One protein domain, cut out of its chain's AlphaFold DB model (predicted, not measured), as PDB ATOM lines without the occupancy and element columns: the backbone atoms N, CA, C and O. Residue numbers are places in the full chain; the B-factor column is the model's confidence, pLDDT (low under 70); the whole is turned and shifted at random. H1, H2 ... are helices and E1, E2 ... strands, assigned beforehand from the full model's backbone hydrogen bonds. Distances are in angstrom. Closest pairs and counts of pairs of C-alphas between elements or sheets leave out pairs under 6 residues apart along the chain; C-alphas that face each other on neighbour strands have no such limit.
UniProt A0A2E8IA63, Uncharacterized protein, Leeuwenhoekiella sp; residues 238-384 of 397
ATOM      1  N   VAL A 238      -2.630  40.632 -41.747       49.41
ATOM      2  CA  VAL A 238      -3.490  41.810 -41.573       49.41
ATOM      3  C   VAL A 238      -2.911  42.608 -40.415       49.41
ATOM      4  O   VAL A 238      -2.632  42.042 -39.361       49.41
ATOM      5  N   ASP A 239      -2.648  43.897 -40.633       50.28
ATOM      6  CA  ASP A 239      -2.013  44.790 -39.652       50.28
ATOM      7  C   ASP A 239      -0.687  44.247 -39.060       50.28
ATOM      8  O   ASP A 239      -0.384  44.451 -37.884       50.28
ATOM      9  N   GLY A 240       0.116  43.533 -39.863       46.94
ATOM     10  CA  GLY A 240       1.401  42.952 -39.429       46.94
ATOM     11  C   GLY A 240       1.277  41.692 -38.557       46.94
ATOM     12  O   GLY A 240       2.246  41.270 -37.923       46.94
ATOM     13  N   LEU A 241       0.088  41.081 -38.488       50.31
ATOM     14  CA  LEU A 241      -0.173  39.855 -37.733       50.31
ATOM     15  C   LEU A 241      -0.455  38.690 -38.677       50.31
ATOM     16  O   LEU A 241      -1.354  38.784 -39.510       50.31
ATOM     17  N   ILE A 242       0.274  37.583 -38.505       53.91
ATOM     18  CA  ILE A 242       0.045  36.345 -39.255       53.91
ATOM     19  C   ILE A 242      -0.993  35.508 -38.512       53.91
ATOM     20  O   ILE A 242      -0.758  35.080 -37.382       53.91
ATOM     21  N   TYR A 243      -2.126  35.231 -39.146       52.66
ATOM     22  CA  TYR A 243      -3.139  34.334 -38.591       52.66
ATOM     23  C   TYR A 243      -2.924  32.909 -39.101       52.66
ATOM     24  O   TYR A 243      -2.881  32.674 -40.306       52.66
ATOM     25  N   THR A 244      -2.828  31.935 -38.193       52.09
ATOM     26  CA  THR A 244      -2.845  30.517 -38.572       52.09
ATOM     27  C   THR A 244      -4.293  30.063 -38.718       52.09
ATOM     28  O   THR A 244      -4.944  29.737 -37.726       52.09
ATOM     29  N   TYR A 245      -4.814  30.054 -39.939       48.50
ATOM     30  CA  TYR A 245      -6.127  29.490 -40.247       48.50
ATOM     31  C   TYR A 245      -6.067  28.697 -41.549       48.50
ATOM     32  O   TYR A 245      -5.156  28.878 -42.353       48.50
ATOM     33  N   SER A 246      -7.008  27.773 -41.732       44.91
ATOM     34  CA  SER A 246      -7.138  27.032 -42.984       44.91
ATOM     35  C   SER A 246      -7.619  27.952 -44.100       44.91
ATOM     36  O   SER A 246      -8.478  28.789 -43.852       44.91
ATOM     37  N   ASP A 247      -7.210  27.708 -45.346       48.81
ATOM     38  CA  ASP A 247      -7.715  28.417 -46.542       48.81
ATOM     39  C   ASP A 247      -9.245  28.275 -46.773       48.81
ATOM     40  O   ASP A 247      -9.791  28.773 -47.757       48.81
ATOM     41  N   PHE A 248      -9.953  27.606 -45.859       56.44
ATOM     42  CA  PHE A 248     -11.363  27.238 -45.914       56.44
ATOM     43  C   PHE A 248     -12.153  27.908 -44.793       56.44
ATOM     44  O   PHE A 248     -11.633  28.021 -43.676       56.44
ATOM     45  N   PRO A 249     -13.402  28.325 -45.066       69.38
ATOM     46  CA  PRO A 249     -14.281  28.852 -44.034       69.38
ATOM     47  C   PRO A 249     -14.548  27.780 -42.961       69.38
ATOM     48  O   PRO A 249     -14.709  26.607 -43.310       69.38
ATOM     49  N   PRO A 250     -14.607  28.153 -41.670       77.81
ATOM     50  CA  PRO A 250     -14.990  27.240 -40.598       77.81
ATOM     51  C   PRO A 250     -16.399  26.661 -40.781       77.81
ATOM     52  O   PRO A 250     -17.214  27.181 -41.544       77.81
ATOM     53  N   ASP A 251     -16.722  25.612 -40.023       77.12
ATOM     54  CA  ASP A 251     -18.067  25.039 -40.029       77.12
ATOM     55  C   ASP A 251     -19.115  26.076 -39.609       77.12
ATOM     56  O   ASP A 251     -18.930  26.854 -38.662       77.12
ATOM     57  N   LYS A 252     -20.258  26.068 -40.301       82.00
ATOM     58  CA  LYS A 252     -21.376  26.946 -39.955       82.00
ATOM     59  C   LYS A 252     -21.844  26.657 -38.530       82.00
ATOM     60  O   LYS A 252     -21.837  25.526 -38.050       82.00
ATOM     61  N   LEU A 253     -22.336  27.679 -37.848       82.56
ATOM     62  CA  LEU A 253     -22.862  27.571 -36.490       82.56
ATOM     63  C   LEU A 253     -24.387  27.538 -36.505       82.56
ATOM     64  O   LEU A 253     -25.036  27.870 -37.494       82.56
ATOM     65  N   SER A 254     -25.006  27.126 -35.408       80.88
ATOM     66  CA  SER A 254     -26.435  27.320 -35.193       80.88
ATOM     67  C   SER A 254     -26.620  28.229 -33.995       80.88
ATOM     68  O   SER A 254     -26.316  27.843 -32.867       80.88
ATOM     69  N   TYR A 255     -27.149  29.430 -34.238       77.62
ATOM     70  CA  TYR A 255     -27.376  30.417 -33.182       77.62
ATOM     71  C   TYR A 255     -28.239  29.854 -32.050       77.62
ATOM     72  O   TYR A 255     -28.022  30.193 -30.897       77.62
ATOM     73  N   ILE A 256     -29.187  28.962 -32.353       75.38
ATOM     74  CA  ILE A 256     -30.120  28.389 -31.372       75.38
ATOM     75  C   ILE A 256     -29.652  27.009 -30.894       75.38
ATOM     76  O   ILE A 256     -29.657  26.740 -29.700       75.38
ATOM     77  N   TYR A 257     -29.243  26.132 -31.815       76.00
ATOM     78  CA  TYR A 257     -29.146  24.692 -31.532       76.00
ATOM     79  C   TYR A 257     -27.726  24.183 -31.266       76.00
ATOM     80  O   TYR A 257     -27.572  23.071 -30.770       76.00
ATOM     81  N   SER A 258     -26.679  24.952 -31.589       76.69
ATOM     82  CA  SER A 258     -25.309  24.545 -31.251       76.69
ATOM     83  C   SER A 258     -25.133  24.512 -29.735       76.69
ATOM     84  O   SER A 258     -25.698  25.363 -29.054       76.69
ATOM     85  N   SER A 259     -24.351  23.576 -29.195       82.94
ATOM     86  CA  SER A 259     -23.963  23.613 -27.779       82.94
ATOM     87  C   SER A 259     -23.046  24.806 -27.500       82.94
ATOM     88  O   SER A 259     -22.383  25.315 -28.408       82.94
ATOM     89  N   ASP A 260     -22.974  25.243 -26.245       84.88
ATOM     90  CA  ASP A 260     -22.148  26.393 -25.863       84.88
ATOM     91  C   ASP A 260     -20.658  26.150 -26.134       84.88
ATOM     92  O   ASP A 260     -19.980  27.010 -26.694       84.88
ATOM     93  N   SER A 261     -20.159  24.942 -25.852       81.56
ATOM     94  CA  SER A 261     -18.775  24.556 -26.154       81.56
ATOM     95  C   SER A 261     -18.466  24.590 -27.655       81.56
ATOM     96  O   SER A 261     -17.407  25.081 -28.054       81.56
ATOM     97  N   PHE A 262     -19.398  24.122 -28.492       81.19
ATOM     98  CA  PHE A 262     -19.262  24.159 -29.946       81.19
ATOM     99  C   PHE A 262     -19.320  25.595 -30.476       81.19
ATOM    100  O   PHE A 262     -18.514  25.965 -31.327       81.19
ATOM    101  N   LEU A 263     -20.218  26.429 -29.941       85.94
ATOM    102  CA  LEU A 263     -20.281  27.844 -30.300       85.94
ATOM    103  C   LEU A 263     -19.004  28.587 -29.946       85.94
ATOM    104  O   LEU A 263     -18.523  29.345 -30.776       85.94
ATOM    105  N   ILE A 264     -18.440  28.372 -28.756       86.44
ATOM    106  CA  ILE A 264     -17.201  29.040 -28.340       86.44
ATOM    107  C   ILE A 264     -16.072  28.726 -29.328       86.44
ATOM    108  O   ILE A 264     -15.414  29.641 -29.819       86.44
ATOM    109  N   GLN A 265     -15.858  27.446 -29.650       85.38
ATOM    110  CA  GLN A 265     -14.791  27.039 -30.571       85.38
ATOM    111  C   GLN A 265     -15.053  27.521 -31.999       85.38
ATOM    112  O   GLN A 265     -14.164  28.069 -32.644       85.38
ATOM    113  N   GLY A 266     -16.292  27.385 -32.465       84.75
ATOM    114  CA  GLY A 266     -16.707  27.865 -33.773       84.75
ATOM    115  C   GLY A 266     -16.536  29.374 -33.937       84.75
ATOM    116  O   GLY A 266     -15.994  29.826 -34.941       84.75
ATOM    117  N   LEU A 267     -16.941  30.162 -32.935       88.56
ATOM    118  CA  LEU A 267     -16.780  31.617 -32.929       88.56
ATOM    119  C   LEU A 267     -15.305  32.019 -32.962       88.56
ATOM    120  O   LEU A 267     -14.968  32.943 -33.692       88.56
ATOM    121  N   ILE A 268     -14.423  31.326 -32.231       86.81
ATOM    122  CA  ILE A 268     -12.972  31.566 -32.297       86.81
ATOM    123  C   ILE A 268     -12.462  31.349 -33.727       86.81
ATOM    124  O   ILE A 268     -11.805  32.235 -34.274       86.81
ATOM    125  N   SER A 269     -12.814  30.226 -34.357       82.56
ATOM    126  CA  SER A 269     -12.403  29.926 -35.733       82.56
ATOM    127  C   SER A 269     -12.914  30.970 -36.729       82.56
ATOM    128  O   SER A 269     -12.148  31.456 -37.560       82.56
ATOM    129  N   TRP A 270     -14.185  31.372 -36.625       85.38
ATOM    130  CA  TRP A 270     -14.769  32.413 -37.478       85.38
ATOM    131  C   TRP A 270     -14.133  33.786 -37.247       85.38
ATOM    132  O   TRP A 270     -13.891  34.515 -38.203       85.38
ATOM    133  N   LEU A 271     -13.808  34.135 -36.001       86.12
ATOM    134  CA  LEU A 271     -13.122  35.383 -35.666       86.12
ATOM    135  C   LEU A 271     -11.734  35.462 -36.296       86.12
ATOM    136  O   LEU A 271     -11.356  36.510 -36.815       86.12
ATOM    137  N   VAL A 272     -10.974  34.369 -36.258       77.19
ATOM    138  CA  VAL A 272      -9.657  34.291 -36.901       77.19
ATOM    139  C   VAL A 272      -9.792  34.354 -38.423       77.19
ATOM    140  O   VAL A 272      -9.050  35.095 -39.061       77.19
ATOM    141  N   TYR A 273     -10.777  33.655 -38.989       76.75
ATOM    142  CA  TYR A 273     -11.042  33.645 -40.430       76.75
ATOM    143  C   TYR A 273     -11.463  35.012 -40.992       76.75
ATOM    144  O   TYR A 273     -11.116  35.356 -42.118       76.75
ATOM    145  N   ILE A 274     -12.214  35.810 -40.229       78.38
ATOM    146  CA  ILE A 274     -12.606  37.156 -40.668       78.38
ATOM    147  C   ILE A 274     -11.449  38.144 -40.476       78.38
ATOM    148  O   ILE A 274     -11.174  38.961 -41.353       78.38
ATOM    149  N   ASN A 275     -10.727  38.052 -39.352       73.62
ATOM    150  CA  ASN A 275      -9.592  38.936 -39.064       73.62
ATOM    151  C   ASN A 275      -8.393  38.737 -39.996       73.62
ATOM    152  O   ASN A 275      -7.532  39.604 -40.059       73.62
ATOM    153  N   SER A 276      -8.345  37.640 -40.743       66.69
ATOM    154  CA  SER A 276      -7.359  37.441 -41.800       66.69
ATOM    155  C   SER A 276      -7.688  38.140 -43.122       66.69
ATOM    156  O   SER A 276      -6.975  37.964 -44.107       66.69
ATOM    157  N   GLY A 277      -8.751  38.949 -43.150       65.56
ATOM    158  CA  GLY A 277      -9.138  39.765 -44.300       65.56
ATOM    159  C   GLY A 277     -10.293  39.184 -45.113       65.56
ATOM    160  O   GLY A 277     -10.692  39.779 -46.117       65.56
ATOM    161  N   THR A 278     -10.869  38.054 -44.687       69.94
ATOM    162  CA  THR A 278     -11.979  37.425 -45.409       69.94
ATOM    163  C   THR A 278     -13.321  38.026 -45.007       69.94
ATOM    164  O   THR A 278     -13.711  38.010 -43.840       69.94
ATOM    165  N   LYS A 279     -14.076  38.520 -45.991       79.06
ATOM    166  CA  LYS A 279     -15.447  39.009 -45.790       79.06
ATOM    167  C   LYS A 279     -16.426  37.855 -45.933       79.06
ATOM    168  O   LYS A 279     -16.343  37.117 -46.910       79.06
ATOM    169  N   VAL A 280     -17.371  37.735 -45.007       81.12
ATOM    170  CA  VAL A 280     -18.273  36.573 -44.931       81.12
ATOM    171  C   VAL A 280     -19.724  37.011 -44.846       81.12
ATOM    172  O   VAL A 280     -20.042  38.029 -44.238       81.12
ATOM    173  N   LEU A 281     -20.635  36.260 -45.447       84.19
ATOM    174  CA  LEU A 281     -22.064  36.464 -45.255       84.19
ATOM    175  C   LEU A 281     -22.495  35.894 -43.903       84.19
ATOM    176  O   LEU A 281     -22.012  34.864 -43.438       84.19
ATOM    177  N   LEU A 282     -23.485  36.520 -43.281       82.00
ATOM    178  CA  LEU A 282     -24.050  36.032 -42.028       82.00
ATOM    179  C   LEU A 282     -24.669  34.627 -42.191       82.00
ATOM    180  O   LEU A 282     -24.628  33.817 -41.264       82.00
ATOM    181  N   SER A 283     -25.166  34.303 -43.390       77.25
ATOM    182  CA  SER A 283     -25.626  32.961 -43.781       77.25
ATOM    183  C   SER A 283     -24.516  31.942 -44.039       77.25
ATOM    184  O   SER A 283     -24.787  30.747 -44.188       77.25
ATOM    185  N   GLU A 284     -23.270  32.392 -44.153       79.44
ATOM    186  CA  GLU A 284     -22.100  31.516 -44.136       79.44
ATOM    187  C   GLU A 284     -21.698  31.215 -42.696       79.44
ATOM    188  O   GLU A 284     -21.375  30.073 -42.401       79.44
ATOM    189  N   LEU A 285     -21.846  32.178 -41.781       82.75
ATOM    190  CA  LEU A 285     -21.553  31.972 -40.364       82.75
ATOM    191  C   LEU A 285     -22.624  31.135 -39.640       82.75
ATOM    192  O   LEU A 285     -22.269  30.311 -38.799       82.75
ATOM    193  N   PHE A 286     -23.919  31.276 -39.968       80.19
ATOM    194  CA  PHE A 286     -24.994  30.466 -39.366       80.19
ATOM    195  C   PHE A 286     -25.835  29.668 -40.382       80.19
ATOM    196  O   PHE A 286     -26.201  30.159 -41.446       80.19
ATOM    197  N   HIS A 287     -26.206  28.439 -40.003       63.19
ATOM    198  CA  HIS A 287     -26.928  27.451 -40.821       63.19
ATOM    199  C   HIS A 287     -28.340  27.858 -41.264       63.19
ATOM    200  O   HIS A 287     -28.833  27.347 -42.268       63.19
ATOM    201  N   SER A 288     -29.040  28.699 -40.504       57.81
ATOM    202  CA  SER A 288     -30.469  28.940 -40.707       57.81
ATOM    203  C   SER A 288     -30.808  30.421 -40.706       57.81
ATOM    204  O   SER A 288     -30.157  31.233 -40.051       57.81
ATOM    205  N   ARG A 289     -31.868  30.764 -41.449       57.84
ATOM    206  CA  ARG A 289     -32.447  32.106 -41.461       57.84
ATOM    207  C   ARG A 289     -32.826  32.488 -40.031       57.84
ATOM    208  O   ARG A 289     -33.734  31.895 -39.446       57.84
ATOM    209  N   LEU A 290     -32.115  33.474 -39.491       63.28
ATOM    210  CA  LEU A 290     -32.411  34.100 -38.209       63.28
ATOM    211  C   LEU A 290     -33.674  34.955 -38.373       63.28
ATOM    212  O   LEU A 290     -33.604  36.136 -38.689       63.28
ATOM    213  N   ASP A 291     -34.844  34.331 -38.249       64.75
ATOM    214  CA  ASP A 291     -36.112  35.051 -38.120       64.75
ATOM    215  C   ASP A 291     -36.235  35.557 -36.678       64.75
ATOM    216  O   ASP A 291     -36.192  34.763 -35.735       64.75
ATOM    217  N   GLU A 292     -36.374  36.873 -36.508       65.81
ATOM    218  CA  GLU A 292     -36.501  37.543 -35.210       65.81
ATOM    219  C   GLU A 292     -37.611  36.920 -34.350       65.81
ATOM    220  O   GLU A 292     -37.397  36.653 -33.168       65.81
ATOM    221  N   GLN A 293     -38.775  36.618 -34.937       68.12
ATOM    222  CA  GLN A 293     -39.907  36.058 -34.191       68.12
ATOM    223  C   GLN A 293     -39.610  34.640 -33.703       68.12
ATOM    224  O   GLN A 293     -39.944  34.275 -32.573       68.12
ATOM    225  N   ARG A 294     -38.944  33.842 -34.544       69.25
ATOM    226  CA  ARG A 294     -38.512  32.490 -34.183       69.25
ATOM    227  C   ARG A 294     -37.431  32.530 -33.107       69.25
ATOM    228  O   ARG A 294     -37.512  31.759 -32.158       69.25
ATOM    229  N   LEU A 295     -36.461  33.433 -33.226       70.12
ATOM    230  CA  LEU A 295     -35.389  33.600 -32.247       70.12
ATOM    231  C   LEU A 295     -35.921  33.997 -30.869       70.12
ATOM    232  O   LEU A 295     -35.539  33.385 -29.877       70.12
ATOM    233  N   LEU A 296     -36.832  34.973 -30.805       67.88
ATOM    234  CA  LEU A 296     -37.456  35.391 -29.545       67.88
ATOM    235  C   LEU A 296     -38.196  34.230 -28.867       67.88
ATOM    236  O   LEU A 296     -38.075  34.047 -27.656       67.88
ATOM    237  N   LYS A 297     -38.916  33.422 -29.656       71.94
ATOM    238  CA  LYS A 297     -39.652  32.253 -29.164       71.94
ATOM    239  C   LYS A 297     -38.723  31.161 -28.632       71.94
ATOM    240  O   LYS A 297     -38.924  30.691 -27.521       71.94
ATOM    241  N   GLU A 298     -37.729  30.753 -29.415       71.00
ATOM    242  CA  GLU A 298     -36.835  29.632 -29.078       71.00
ATOM    243  C   GLU A 298     -35.893  29.966 -27.910       71.00
ATOM    244  O   GLU A 298     -35.522  29.086 -27.140       71.00
ATOM    245  N   LEU A 299     -35.547  31.245 -27.730       69.88
ATOM    246  CA  LEU A 299     -34.710  31.712 -26.620       69.88
ATOM    247  C   LEU A 299     -35.518  32.106 -25.372       69.88
ATOM    248  O   LEU A 299     -34.939  32.577 -24.395       69.88
ATOM    249  N   ASN A 300     -36.846  31.927 -25.381       66.75
ATOM    250  CA  ASN A 300     -37.753  32.338 -24.301       66.75
ATOM    251  C   ASN A 300     -37.611  33.823 -23.895       66.75
ATOM    252  O   ASN A 300     -37.746  34.182 -22.721       66.75
ATOM    253  N   LEU A 301     -37.357  34.709 -24.862       64.81
ATOM    254  CA  LEU A 301     -37.198  36.145 -24.628       64.81
ATOM    255  C   LEU A 301     -38.549  36.858 -24.767       64.81
ATOM    256  O   LEU A 301     -39.209  36.775 -25.801       64.81
ATOM    257  N   LYS A 302     -38.966  37.594 -23.725       55.50
ATOM    258  CA  LYS A 302     -40.289  38.255 -23.675       55.50
ATOM    259  C   LYS A 302     -40.461  39.371 -24.714       55.50
ATOM    260  O   LYS A 302     -41.575  39.605 -25.167       55.50
ATOM    261  N   SER A 303     -39.382  40.070 -25.062       54.88
ATOM    262  CA  SER A 303     -39.299  41.048 -26.156       54.88
ATOM    263  C   SER A 303     -37.839  41.468 -26.350       54.88
ATOM    264  O   SER A 303     -37.071  41.429 -25.387       54.88
ATOM    265  N   ALA A 304     -37.454  41.903 -27.554       57.34
ATOM    266  CA  ALA A 304     -36.193  42.611 -27.759       57.34
ATOM    267  C   ALA A 304     -36.331  44.020 -27.162       57.34
ATOM    268  O   ALA A 304     -36.745  44.955 -27.842       57.34
ATOM    269  N   THR A 305     -36.035  44.183 -25.873       52.28
ATOM    270  CA  THR A 305     -36.131  45.478 -25.174       52.28
ATOM    271  C   THR A 305     -35.215  46.555 -25.771       52.28
ATOM    272  O   THR A 305     -35.412  47.736 -25.507       52.28
ATOM    273  N   THR A 306     -34.237  46.161 -26.593       58.16
ATOM    274  CA  THR A 306     -33.161  47.021 -27.105       58.16
ATOM    275  C   THR A 306     -32.750  46.686 -28.545       58.16
ATOM    276  O   THR A 306     -31.566  46.676 -28.829       58.16
ATOM    277  N   ASN A 307     -33.663  46.359 -29.478       68.00
ATOM    278  CA  ASN A 307     -33.301  45.966 -30.867       68.00
ATOM    279  C   ASN A 307     -32.197  44.884 -30.963       68.00
ATOM    280  O   ASN A 307     -31.566  44.715 -32.004       68.00
ATOM    281  N   THR A 308     -31.947  44.162 -29.873       76.00
ATOM    282  CA  THR A 308     -30.902  43.162 -29.733       76.00
ATOM    283  C   THR A 308     -31.524  41.899 -29.160       76.00
ATOM    284  O   THR A 308     -32.332  41.936 -28.227       76.00
ATOM    285  N   ILE A 309     -31.177  40.767 -29.759       80.69
ATOM    286  CA  ILE A 309     -31.525  39.430 -29.291       80.69
ATOM    287  C   ILE A 309     -30.246  38.830 -28.743       80.69
ATOM    288  O   ILE A 309     -29.262  38.755 -29.468       80.69
ATOM    289  N   HIS A 310     -30.253  38.377 -27.495       86.00
ATOM    290  CA  HIS A 310     -29.075  37.774 -26.886       86.00
ATOM    291  C   HIS A 310     -29.267  36.277 -26.667       86.00
ATOM    292  O   HIS A 310     -30.356  35.810 -26.335       86.00
ATOM    293  N   ARG A 311     -28.185  35.526 -26.834       86.19
ATOM    294  CA  ARG A 311     -28.046  34.153 -26.369       86.19
ATOM    295  C   ARG A 311     -26.972  34.117 -25.284       86.19
ATOM    296  O   ARG A 311     -25.847  34.554 -25.513       86.19
ATOM    297  N   SER A 312     -27.329  33.565 -24.129       88.44
ATOM    298  CA  SER A 312     -26.372  33.228 -23.072       88.44
ATOM    299  C   SER A 312     -25.539  32.018 -23.499       88.44
ATOM    300  O   SER A 312     -26.096  31.040 -24.003       88.44
ATOM    301  N   ILE A 313     -24.218  32.110 -23.348       89.62
ATOM    302  CA  ILE A 313     -23.258  31.037 -23.630       89.62
ATOM    303  C   ILE A 313     -22.388  30.866 -22.390       89.62
ATOM    304  O   ILE A 313     -21.783  31.839 -21.930       89.62
ATOM    305  N   LYS A 314     -22.303  29.638 -21.872       91.69
ATOM    306  CA  LYS A 314     -21.532  29.318 -20.667       91.69
ATOM    307  C   LYS A 314     -20.418  28.315 -20.928       91.69
ATOM    308  O   LYS A 314     -20.555  27.413 -21.754       91.69
ATOM    309  N   ASN A 315     -19.315  28.452 -20.198       88.56
ATOM    310  CA  ASN A 315     -18.283  27.415 -20.141       88.56
ATOM    311  C   ASN A 315     -18.526  26.441 -18.971       88.56
ATOM    312  O   ASN A 315     -19.474  26.578 -18.195       88.56
ATOM    313  N   GLU A 316     -17.639  25.455 -18.833       87.12
ATOM    314  CA  GLU A 316     -17.680  24.462 -17.750       87.12
ATOM    315  C   GLU A 316     -17.587  25.100 -16.351       87.12
ATOM    316  O   GLU A 316     -18.197  24.599 -15.407       87.12
ATOM    317  N   ASN A 317     -16.910  26.248 -16.233       87.88
ATOM    318  CA  ASN A 317     -16.755  27.009 -14.989       87.88
ATOM    319  C   ASN A 317     -17.955  27.920 -14.667       87.88
ATOM    320  O   ASN A 317     -17.909  28.638 -13.673       87.88
ATOM    321  N   GLN A 318     -19.025  27.890 -15.473       87.88
ATOM    322  CA  GLN A 318     -20.180  28.797 -15.382       87.88
ATOM    323  C   GLN A 318     -19.864  30.277 -15.664       87.88
ATOM    324  O   GLN A 318     -20.710  31.137 -15.410       87.88
ATOM    325  N   ASP A 319     -18.697  30.581 -16.237       90.69
ATOM    326  CA  ASP A 319     -18.435  31.897 -16.815       90.69
ATOM    327  C   ASP A 319     -19.379  32.097 -18.009       90.69
ATOM    328  O   ASP A 319     -19.612  31.169 -18.789       90.69
ATOM    329  N   GLU A 320     -19.917  33.303 -18.166       90.88
ATOM    330  CA  GLU A 320     -21.001  33.604 -19.094       90.88
ATOM    331  C   GLU A 320     -20.640  34.780 -20.001       90.88
ATOM    332  O   GLU A 320     -20.192  35.837 -19.547       90.88
ATOM    333  N   ILE A 321     -20.918  34.610 -21.293       92.06
ATOM    334  CA  ILE A 321     -20.926  35.689 -22.281       92.06
ATOM    335  C   ILE A 321     -22.294  35.764 -22.954       92.06
ATOM    336  O   ILE A 321     -23.020  34.770 -23.055       92.06
ATOM    337  N   TRP A 322     -22.632  36.945 -23.455       92.00
ATOM    338  CA  TRP A 322     -23.786  37.142 -24.320       92.00
ATOM    339  C   TRP A 322     -23.332  37.270 -25.763       92.00
ATOM    340  O   TRP A 322     -22.569  38.171 -26.105       92.00
ATOM    341  N   LEU A 323     -23.823  36.365 -26.607       91.12
ATOM    342  CA  LEU A 323     -23.828  36.554 -28.048       91.12
ATOM    343  C   LEU A 323     -25.073  37.369 -28.384       91.12
ATOM    344  O   LEU A 323     -26.187  36.869 -28.254       91.12
ATOM    345  N   GLU A 324     -24.889  38.624 -28.763       89.75
ATOM    346  CA  GLU A 324     -25.969  39.541 -29.106       89.75
ATOM    347  C   GLU A 324     -26.041  39.739 -30.611       89.75
ATOM    348  O   GLU A 324     -25.025  39.959 -31.260       89.75
ATOM    349  N   LEU A 325     -27.249  39.688 -31.160       87.25
ATOM    350  CA  LEU A 325     -27.568  39.959 -32.552       87.25
ATOM    351  C   LEU A 325     -28.443  41.204 -32.635       87.25
ATOM    352  O   LEU A 325     -29.507  41.266 -32.018       87.25
ATOM    353  N   ASN A 326     -28.038  42.165 -33.457       85.00
ATOM    354  CA  ASN A 326     -28.829  43.347 -33.758       85.00
ATOM    355  C   ASN A 326     -30.026  42.974 -34.651       85.00
ATOM    356  O   ASN A 326     -29.893  42.769 -35.861       85.00
ATOM    357  N   SER A 327     -31.218  42.897 -34.057       77.06
ATOM    358  CA  SER A 327     -32.438  42.478 -34.747       77.06
ATOM    359  C   SER A 327     -32.954  43.519 -35.741       77.06
ATOM    360  O   SER A 327     -33.665  43.164 -36.679       77.06
ATOM    361  N   SER A 328     -32.551  44.790 -35.613       75.44
ATOM    362  CA  SER A 328     -32.931  45.836 -36.576       75.44
ATOM    363  C   SER A 328     -32.384  45.565 -37.982       75.44
ATOM    364  O   SER A 328     -33.039  45.875 -38.976       75.44
ATOM    365  N   ILE A 329     -31.227  44.906 -38.080       72.12
ATOM    366  CA  ILE A 329     -30.600  44.565 -39.361       72.12
ATOM    367  C   ILE A 329     -31.375  43.441 -40.063       72.12
ATOM    368  O   ILE A 329     -31.489  43.454 -41.289       72.12
ATOM    369  N   LEU A 330     -31.998  42.536 -39.300       67.56
ATOM    370  CA  LEU A 330     -32.844  41.464 -39.836       67.56
ATOM    371  C   LEU A 330     -34.154  41.980 -40.453       67.56
ATOM    372  O   LEU A 330     -34.747  41.293 -41.281       67.56
ATOM    373  N   LYS A 331     -34.611  43.176 -40.057       65.69
ATOM    374  CA  LYS A 331     -35.830  43.805 -40.597       65.69
ATOM    375  C   LYS A 331     -35.599  44.468 -41.954       65.69
ATOM    376  O   LYS A 331     -36.517  44.514 -42.766       65.69
ATOM    377  N   ASN A 332     -34.387  44.977 -42.191       60.09
ATOM    378  CA  ASN A 332     -34.080  45.847 -43.332       60.09
ATOM    379  C   ASN A 332     -33.374  45.135 -44.493       60.09
ATOM    380  O   ASN A 332     -33.453  45.602 -45.626       60.09
ATOM    381  N   LYS A 333     -32.655  44.042 -44.227       61.22
ATOM    382  CA  LYS A 333     -31.912  43.272 -45.234       61.22
ATOM    383  C   LYS A 333     -32.207  41.790 -45.069       61.22
ATOM    384  O   LYS A 333     -32.429  41.326 -43.948       61.22
ATOM    385  N   SER A 334     -32.199  41.029 -46.164       64.25
ATOM    386  CA  SER A 334     -32.330  39.583 -46.026       64.25
ATOM    387  C   SER A 334     -31.085  39.021 -45.334       64.25
ATOM    388  O   SER A 334     -29.964  39.473 -45.553       64.25
ATOM    389  N   PHE A 335     -31.283  38.022 -44.480       69.62
ATOM    390  CA  PHE A 335     -30.220  37.370 -43.713       69.62
ATOM    391  C   PHE A 335     -29.024  36.911 -44.579       69.62
ATOM    392  O   PHE A 335     -27.879  36.971 -44.139       69.62
ATOM    393  N   SER A 336     -29.293  36.504 -45.822       69.81
ATOM    394  CA  SER A 336     -28.306  36.087 -46.826       69.81
ATOM    395  C   SER A 336     -27.512  37.230 -47.467       69.81
ATOM    396  O   SER A 336     -26.495  36.977 -48.096       69.81
ATOM    397  N   GLU A 337     -27.959  38.477 -47.334       76.56
ATOM    398  CA  GLU A 337     -27.309  39.663 -47.917       76.56
ATOM    399  C   GLU A 337     -26.448  40.423 -46.901       76.56
ATOM    400  O   GLU A 337     -25.726  41.359 -47.256       76.56
ATOM    401  N   ILE A 338     -26.527  40.057 -45.620       80.00
ATOM    402  CA  ILE A 338     -25.766  40.711 -44.560       80.00
ATOM    403  C   ILE A 338     -24.319  40.217 -44.632       80.00
ATOM    404  O   ILE A 338     -24.023  39.092 -44.238       80.00
ATOM    405  N   ARG A 339     -23.414  41.067 -45.118       85.06
ATOM    406  CA  ARG A 339     -21.973  40.794 -45.165       85.06
ATOM    407  C   ARG A 339     -21.272  41.349 -43.931       85.06
ATOM    408  O   ARG A 339     -21.394  42.535 -43.653       85.06
ATOM    409  N   ILE A 340     -20.530  40.506 -43.231       86.00
ATOM    410  CA  ILE A 340     -19.583  40.881 -42.188       86.00
ATOM    411  C   ILE A 340     -18.254  41.223 -42.862       86.00
ATOM    412  O   ILE A 340     -17.634  40.377 -43.508       86.00
ATOM    413  N   ASP A 341     -17.832  42.474 -42.713       79.75
ATOM    414  CA  ASP A 341     -16.647  43.016 -43.380       79.75
ATOM    415  C   ASP A 341     -15.440  43.140 -42.443       79.75
ATOM    416  O   ASP A 341     -14.307  43.176 -42.917       79.75
ATOM    417  N   ARG A 342     -15.673  43.248 -41.129       82.44
ATOM    418  CA  ARG A 342     -14.620  43.394 -40.113       82.44
ATOM    419  C   ARG A 342     -15.083  42.899 -38.746       82.44
ATOM    420  O   ARG A 342     -16.282  42.927 -38.443       82.44
ATOM    421  N   VAL A 343     -14.122  42.557 -37.894       85.12
ATOM    422  CA  VAL A 343     -14.347  42.303 -36.468       85.12
ATOM    423  C   VAL A 343     -13.396  43.163 -35.639       85.12
ATOM    424  O   VAL A 343     -12.202  43.206 -35.905       85.12
ATOM    425  N   SER A 344     -13.928  43.857 -34.635       85.00
ATOM    426  CA  SER A 344     -13.143  44.582 -33.631       85.00
ATOM    427  C   SER A 344     -13.045  43.737 -32.367       85.00
ATOM    428  O   SER A 344     -14.063  43.246 -31.877       85.00
ATOM    429  N   ILE A 345     -11.833  43.562 -31.838       85.25
ATOM    430  CA  ILE A 345     -11.603  42.967 -30.517       85.25
ATOM    431  C   ILE A 345     -11.258  44.107 -29.568       85.25
ATOM    432  O   ILE A 345     -10.145  44.628 -29.594       85.25
ATOM    433  N   GLU A 346     -12.218  44.491 -28.736       84.31
ATOM    434  CA  GLU A 346     -12.075  45.590 -27.789       84.31
ATOM    435  C   GLU A 346     -11.842  45.054 -26.376       84.31
ATOM    436  O   GLU A 346     -11.840  43.846 -26.106       84.31
ATOM    437  N   LYS A 347     -11.621  45.971 -25.430       79.25
ATOM    438  CA  LYS A 347     -11.387  45.599 -24.035       79.25
ATOM    439  C   LYS A 347     -12.601  44.898 -23.423       79.25
ATOM    440  O   LYS A 347     -12.424  43.932 -22.695       79.25
ATOM    441  N   GLU A 348     -13.814  45.329 -23.745       82.69
ATOM    442  CA  GLU A 348     -15.031  44.859 -23.065       82.69
ATOM    443  C   GLU A 348     -15.880  43.908 -23.917       82.69
ATOM    444  O   GLU A 348     -16.700  43.163 -23.379       82.69
ATOM    445  N   ASN A 349     -15.658  43.879 -25.234       88.69
ATOM    446  CA  ASN A 349     -16.452  43.090 -26.166       88.69
ATOM    447  C   ASN A 349     -15.681  42.725 -27.445       88.69
ATOM    448  O   ASN A 349     -14.553  43.160 -27.681       88.69
ATOM    449  N   ILE A 350     -16.296  41.875 -28.265       89.62
ATOM    450  CA  ILE A 350     -15.864  41.597 -29.637       89.62
ATOM    451  C   ILE A 350     -17.046  41.887 -30.554       89.62
ATOM    452  O   ILE A 350     -18.113  41.317 -30.343       89.62
ATOM    453  N   ILE A 351     -16.881  42.752 -31.555       90.31
ATOM    454  CA  ILE A 351     -17.988  43.260 -32.377       90.31
ATOM    455  C   ILE A 351     -17.759  42.936 -33.853       90.31
ATOM    456  O   ILE A 351     -16.725  43.288 -34.418       90.31
ATOM    457  N   PHE A 352     -18.752  42.324 -34.493       91.00
ATOM    458  CA  PHE A 352     -18.789  42.042 -35.926       91.00
ATOM    459  C   PHE A 352     -19.579  43.136 -36.644       91.00
ATOM    460  O   PHE A 352     -20.726  43.420 -36.283       91.00
ATOM    461  N   TYR A 353     -18.997  43.710 -37.695       86.19
ATOM    462  CA  TYR A 353     -19.597  44.821 -38.431       86.19
ATOM    463  C   TYR A 353     -19.933  44.453 -39.875       86.19
ATOM    464  O   TYR A 353     -19.156  43.780 -40.550       86.19
ATOM    465  N   SER A 354     -21.059  44.978 -40.364       84.25
ATOM    466  CA  SER A 354     -21.348  45.125 -41.794       84.25
ATOM    467  C   SER A 354     -21.242  46.594 -42.116       84.25
ATOM    468  O   SER A 354     -22.011  47.396 -41.574       84.25
ATOM    469  N   GLN A 355     -20.296  46.953 -42.978       80.25
ATOM    470  CA  GLN A 355     -19.935  48.347 -43.203       80.25
ATOM    471  C   GLN A 355     -19.589  49.010 -41.849       80.25
ATOM    472  O   GLN A 355     -18.652  48.584 -41.175       80.25
ATOM    473  N   GLU A 356     -20.368  50.001 -41.409       77.19
ATOM    474  CA  GLU A 356     -20.191  50.681 -40.116       77.19
ATOM    475  C   GLU A 356     -21.159  50.197 -39.024       77.19
ATOM    476  O   GLU A 356     -21.037  50.591 -37.867       77.19
ATOM    477  N   ASN A 357     -22.102  49.308 -39.351       82.19
ATOM    478  CA  ASN A 357     -23.145  48.875 -38.423       82.19
ATOM    479  C   ASN A 357     -22.736  47.607 -37.667       82.19
ATOM    480  O   ASN A 357     -22.383  46.600 -38.285       82.19
ATOM    481  N   ALA A 358     -22.844  47.632 -36.337       87.31
ATOM    482  CA  ALA A 358     -22.654  46.453 -35.495       87.31
ATOM    483  C   ALA A 358     -23.808  45.456 -35.692       87.31
ATOM    484  O   ALA A 358     -24.982  45.801 -35.510       87.31
ATOM    485  N   ILE A 359     -23.467  44.221 -36.069       88.19
ATOM    486  CA  ILE A 359     -24.430  43.144 -36.337       88.19
ATOM    487  C   ILE A 359     -24.472  42.147 -35.195       88.19
ATOM    488  O   ILE A 359     -25.554  41.757 -34.768       88.19
ATOM    489  N   LEU A 360     -23.297  41.718 -34.740       90.00
ATOM    490  CA  LEU A 360     -23.141  40.759 -33.661       90.00
ATOM    491  C   LEU A 360     -22.131  41.296 -32.662       90.00
ATOM    492  O   LEU A 360     -21.134  41.896 -33.064       90.00
ATOM    493  N   SER A 361     -22.336  41.016 -31.385       91.56
ATOM    494  CA  SER A 361     -21.331  41.273 -30.361       91.56
ATOM    495  C   SER A 361     -21.235  40.129 -29.366       91.56
ATOM    496  O   SER A 361     -22.237  39.524 -28.996       91.56
ATOM    497  N   LEU A 362     -20.015  39.843 -28.926       92.25
ATOM    498  CA  LEU A 362     -19.734  39.023 -27.758       92.25
ATOM    499  C   LEU A 362     -19.450  39.966 -26.598       92.25
ATOM    500  O   LEU A 362     -18.404  40.615 -26.578       92.25
ATOM    501  N   ASN A 363     -20.379  40.039 -25.653       90.69
ATOM    502  CA  ASN A 363     -20.257  40.872 -24.464       90.69
ATOM    503  C   ASN A 363     -19.973  39.992 -23.251       90.69
ATOM    504  O   ASN A 363     -20.606  38.947 -23.071       90.69
ATOM    505  N   ASN A 364     -19.029  40.411 -22.406       89.38
ATOM    506  CA  ASN A 364     -18.798  39.698 -21.159       89.38
ATOM    507  C   ASN A 364     -19.994  39.887 -20.223       89.38
ATOM    508  O   ASN A 364     -20.471  41.011 -20.052       89.38
ATOM    509  N   ARG A 365     -20.457  38.806 -19.585       87.25
ATOM    510  CA  ARG A 365     -21.510  38.891 -18.569       87.25
ATOM    511  C   ARG A 365     -20.969  38.611 -17.176       87.25
ATOM    512  O   ARG A 365     -21.214  39.404 -16.268       87.25
ATOM    513  N   SER A 366     -20.241  37.514 -17.011       87.19
ATOM    514  CA  SER A 366     -19.609  37.152 -15.742       87.19
ATOM    515  C   SER A 366     -18.431  36.214 -15.957       87.19
ATOM    516  O   SER A 366     -18.507  35.307 -16.781       87.19
ATOM    517  N   GLY A 367     -17.379  36.390 -15.158       87.62
ATOM    518  CA  GLY A 367     -16.168  35.578 -15.252       87.62
ATOM    519  C   GLY A 367     -15.259  35.987 -16.412       87.62
ATOM    520  O   GLY A 367     -15.392  37.081 -16.969       87.62
ATOM    521  N   ASP A 368     -14.342  35.086 -16.765       89.44
ATOM    522  CA  ASP A 368     -13.211  35.382 -17.658       89.44
ATOM    523  C   ASP A 368     -13.342  34.729 -19.042       89.44
ATOM    524  O   ASP A 368     -12.379  34.674 -19.809       89.44
ATOM    525  N   LEU A 369     -14.526  34.224 -19.404       89.25
ATOM    526  CA  LEU A 369     -14.727  33.505 -20.667       89.25
ATOM    527  C   LEU A 369     -14.389  34.365 -21.893       89.25
ATOM    528  O   LEU A 369     -13.747  33.875 -22.823       89.25
ATOM    529  N   LEU A 370     -14.759  35.648 -21.895       91.19
ATOM    530  CA  LEU A 370     -14.400  36.543 -22.997       91.19
ATOM    531  C   LEU A 370     -12.874  36.703 -23.121       91.19
ATOM    532  O   LEU A 370     -12.339  36.656 -24.229       91.19
ATOM    533  N   GLU A 371     -12.167  36.828 -21.998       89.38
ATOM    534  CA  GLU A 371     -10.703  36.927 -21.979       89.38
ATOM    535  C   GLU A 371     -10.037  35.619 -22.420       89.38
ATOM    536  O   GLU A 371      -9.069  35.643 -23.178       89.38
ATOM    537  N   GLN A 372     -10.599  34.463 -22.058       88.25
ATOM    538  CA  GLN A 372     -10.136  33.159 -22.547       88.25
ATOM    539  C   GLN A 372     -10.297  33.024 -24.069       88.25
ATOM    540  O   GLN A 372      -9.406  32.496 -24.737       88.25
ATOM    541  N   ILE A 373     -11.409  33.507 -24.635       86.81
ATOM    542  CA  ILE A 373     -11.625  33.542 -26.091       86.81
ATOM    543  C   ILE A 373     -10.575  34.447 -26.744       86.81
ATOM    544  O   ILE A 373      -9.904  34.014 -27.682       86.81
ATOM    545  N   LYS A 374     -10.366  35.665 -26.227       87.31
ATOM    546  CA  LYS A 374      -9.335  36.589 -26.733       87.31
ATOM    547  C   LYS A 374      -7.934  35.981 -26.665       87.31
ATOM    548  O   LYS A 374      -7.184  36.067 -27.634       87.31
ATOM    549  N   ALA A 375      -7.593  35.319 -25.561       85.56
ATOM    550  CA  ALA A 375      -6.313  34.638 -25.394       85.56
ATOM    551  C   ALA A 375      -6.131  33.505 -26.416       85.56
ATOM    552  O   ALA A 375      -5.074  33.407 -27.035       85.56
ATOM    553  N   LYS A 376      -7.166  32.690 -26.663       83.81
ATOM    554  CA  LYS A 376      -7.130  31.641 -27.695       83.81
ATOM    555  C   LYS A 376      -6.944  32.211 -29.101       83.81
ATOM    556  O   LYS A 376      -6.142  31.671 -29.855       83.81
ATOM    557  N   ILE A 377      -7.619  33.314 -29.426       80.19
ATOM    558  CA  ILE A 377      -7.430  34.026 -30.699       80.19
ATOM    559  C   ILE A 377      -5.988  34.522 -30.817       80.19
ATOM    560  O   ILE A 377      -5.361  34.335 -31.854       80.19
ATOM    561  N   ASN A 378      -5.441  35.119 -29.755       77.06
ATOM    562  CA  ASN A 378      -4.062  35.606 -29.747       77.06
ATOM    563  C   ASN A 378      -3.033  34.477 -29.875       77.06
ATOM    564  O   ASN A 378      -2.038  34.657 -30.562       77.06
ATOM    565  N   ASN A 379      -3.286  33.302 -29.298       74.44
ATOM    566  CA  ASN A 379      -2.416  32.131 -29.462       74.44
ATOM    567  C   ASN A 379      -2.410  31.582 -30.899       74.44
ATOM    568  O   ASN A 379      -1.480  30.876 -31.278       74.44
ATOM    569  N   GLN A 380      -3.435  31.898 -31.694       67.44
ATOM    570  CA  GLN A 380      -3.508  31.579 -33.123       67.44
ATOM    571  C   GLN A 380      -2.921  32.697 -34.010       67.44
ATOM    572  O   GLN A 380      -2.971  32.609 -35.238       67.44
ATOM    573  N   ARG A 381      -2.348  33.749 -33.405       65.12
ATOM    574  CA  ARG A 381      -1.572  34.791 -34.088       65.12
ATOM    575  C   ARG A 381      -0.087  34.477 -33.937       65.12
ATOM    576  O   ARG A 381       0.405  34.341 -32.820       65.12
ATOM    577  N   GLN A 382       0.645  34.406 -35.043       54.09
ATOM    578  CA  GLN A 382       2.105  34.432 -35.013       54.09
ATOM    579  C   GLN A 382       2.603  35.867 -35.244       54.09
ATOM    580  O   GLN A 382       2.153  36.527 -36.185       54.09
ATOM    581  N   PRO A 383       3.527  36.379 -34.412       47.06
ATOM    582  CA  PRO A 383       4.206  37.635 -34.707       47.06
ATOM    583  C   PRO A 383       5.121  37.464 -35.932       47.06
ATOM    584  O   PRO A 383       5.855  36.479 -36.019       47.06
ATOM    585  N   GLU A 384       5.130  38.448 -36.841       44.00
ATOM    586  CA  GLU A 384       5.940  38.469 -38.081       44.00
ATOM    587  C   GLU A 384       7.429  38.108 -37.876       44.00
ATOM    588  O   GLU A 384       8.073  37.540 -38.757       44.00
TER     589      GLU A 384
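This is residues 238 to 384 of the 397 residues of an uncharacterized protein of Leeuwenhoekiella sp (UniProt A0A2E8IA63). A strongly twisted sheet of five strands, E2 E3 E6 E5 E4, has the helix H1 packed across one face. H5 leads away from the sheet, packing on H1 as it goes, to a small two-strand sheet of E1 and E7 at one far end of the domain, while H3 and H4 lie towards the other end, by the E2 edge. The printed part has 147 residues with five named helices and seven named strands, in the order E1 H1 H2 H3 E2 E3 H4 E4 E5 E6 H5 E7; both sheets are antiparallel and the class is mixed, helices and strands. The whole is compact, with a radius of gyration of the C-alphas of 14.8 A, and spans 48 by 36 by 25 A.

The large sheet runs E2, residues 308 to 314, E3, residues 320 to 326, E6, residues 357 to 366, E5, residues 349 to 354, and E4, residues 342 to 345; E2 and E4 are its edge strands. E2 and E3 form a hairpin, with N 311 and O 323 2.8 A apart. E3 and E6 are antiparallel, with N 324 and O 361 at 2.8 A. E4, E5 and E6 form a meander, each strand the antiparallel neighbour of the one before, and both of its pairs are hairpins: N 352 and O 360 are 2.8 A apart, N 344 and O 351 2.9 A. E6 bends by 54 degrees at residue 360. H1, residues 260 to 275, is on this sheet at a height of 9.8 A, over E5 and E4 and only just over E2 and E6, with 3 C-alphas on each of these two; at 62 degrees to E4 on the local plane it runs only just across the strands. H5, residues 369 to 379, is on the sheet at a height of 9.2 A, only just over E6 with 3 C-alphas, and runs along the strands at 15 degrees to E6 on the local plane. H1 and H5 touch, the closest C-alphas being those of Ile 268 and Ile 377 at 6.3 A, with a steep tilt of 45 degrees, the same way. H4, residues 327 to 332, lies over none of the strands, on the same face as H1, at a height of 7.8 A. H1, H4 and H5 on one face of the sheet make two layers. H3, residues 292 to 298, only grazes the sheet with residues 292 to 296; the closest C-alphas of H3 and E2 are those of Leu 296 and Ile 309, 7.2 A apart. H3 and H4 are close but not clearly touching, with Glu 292 and Ser 327 their closest C-alphas at 6.4 A. H2, residues 282 to 285, is not on the sheet and is close to H1 but not clearly touching it, with the C-alphas of Trp 270 and Leu 285 7.4 A apart. E1, residues 241 to 243, and E7, residues 381 to 383, are antiparallel neighbours, with N 382 and O 242 at 2.8 A. In H1, H3 and H5 every O i to N i+4 pair is within hydrogen-bond range; in H4 0 of 2 are, beside 3 of 3 O i to N i+3 pairs, and H2 is too short for an O i to N i+4 pair.

E6 is the longest strand, 25.8 A from C-alpha 357 to C-alpha 366 at (-19.609, 37.152, -15.742). E2 measures 19.0 A, E3 19.3 A and E5 16.5 A. H1 measures 22.1 A from C-alpha 260 at (-22.148, 26.393, -25.863), and H5 15.2 A. E7 ends at C-alpha 383, (4.206, 37.635, -34.707).

The two C-alphas farthest apart are those of Lys 302 and Glu 384, 48.4 A. The printed part has no cut. The link from E1 to H1, residues 244 to 259, is long. Residues 280 to 281 pair with residues 339 to 340, antiparallel, outside the named strands. The mean pLDDT of the printed part is 76.4; 45 residues are under 70, among them 238 to 249, 299 to 307 and 380 to 384.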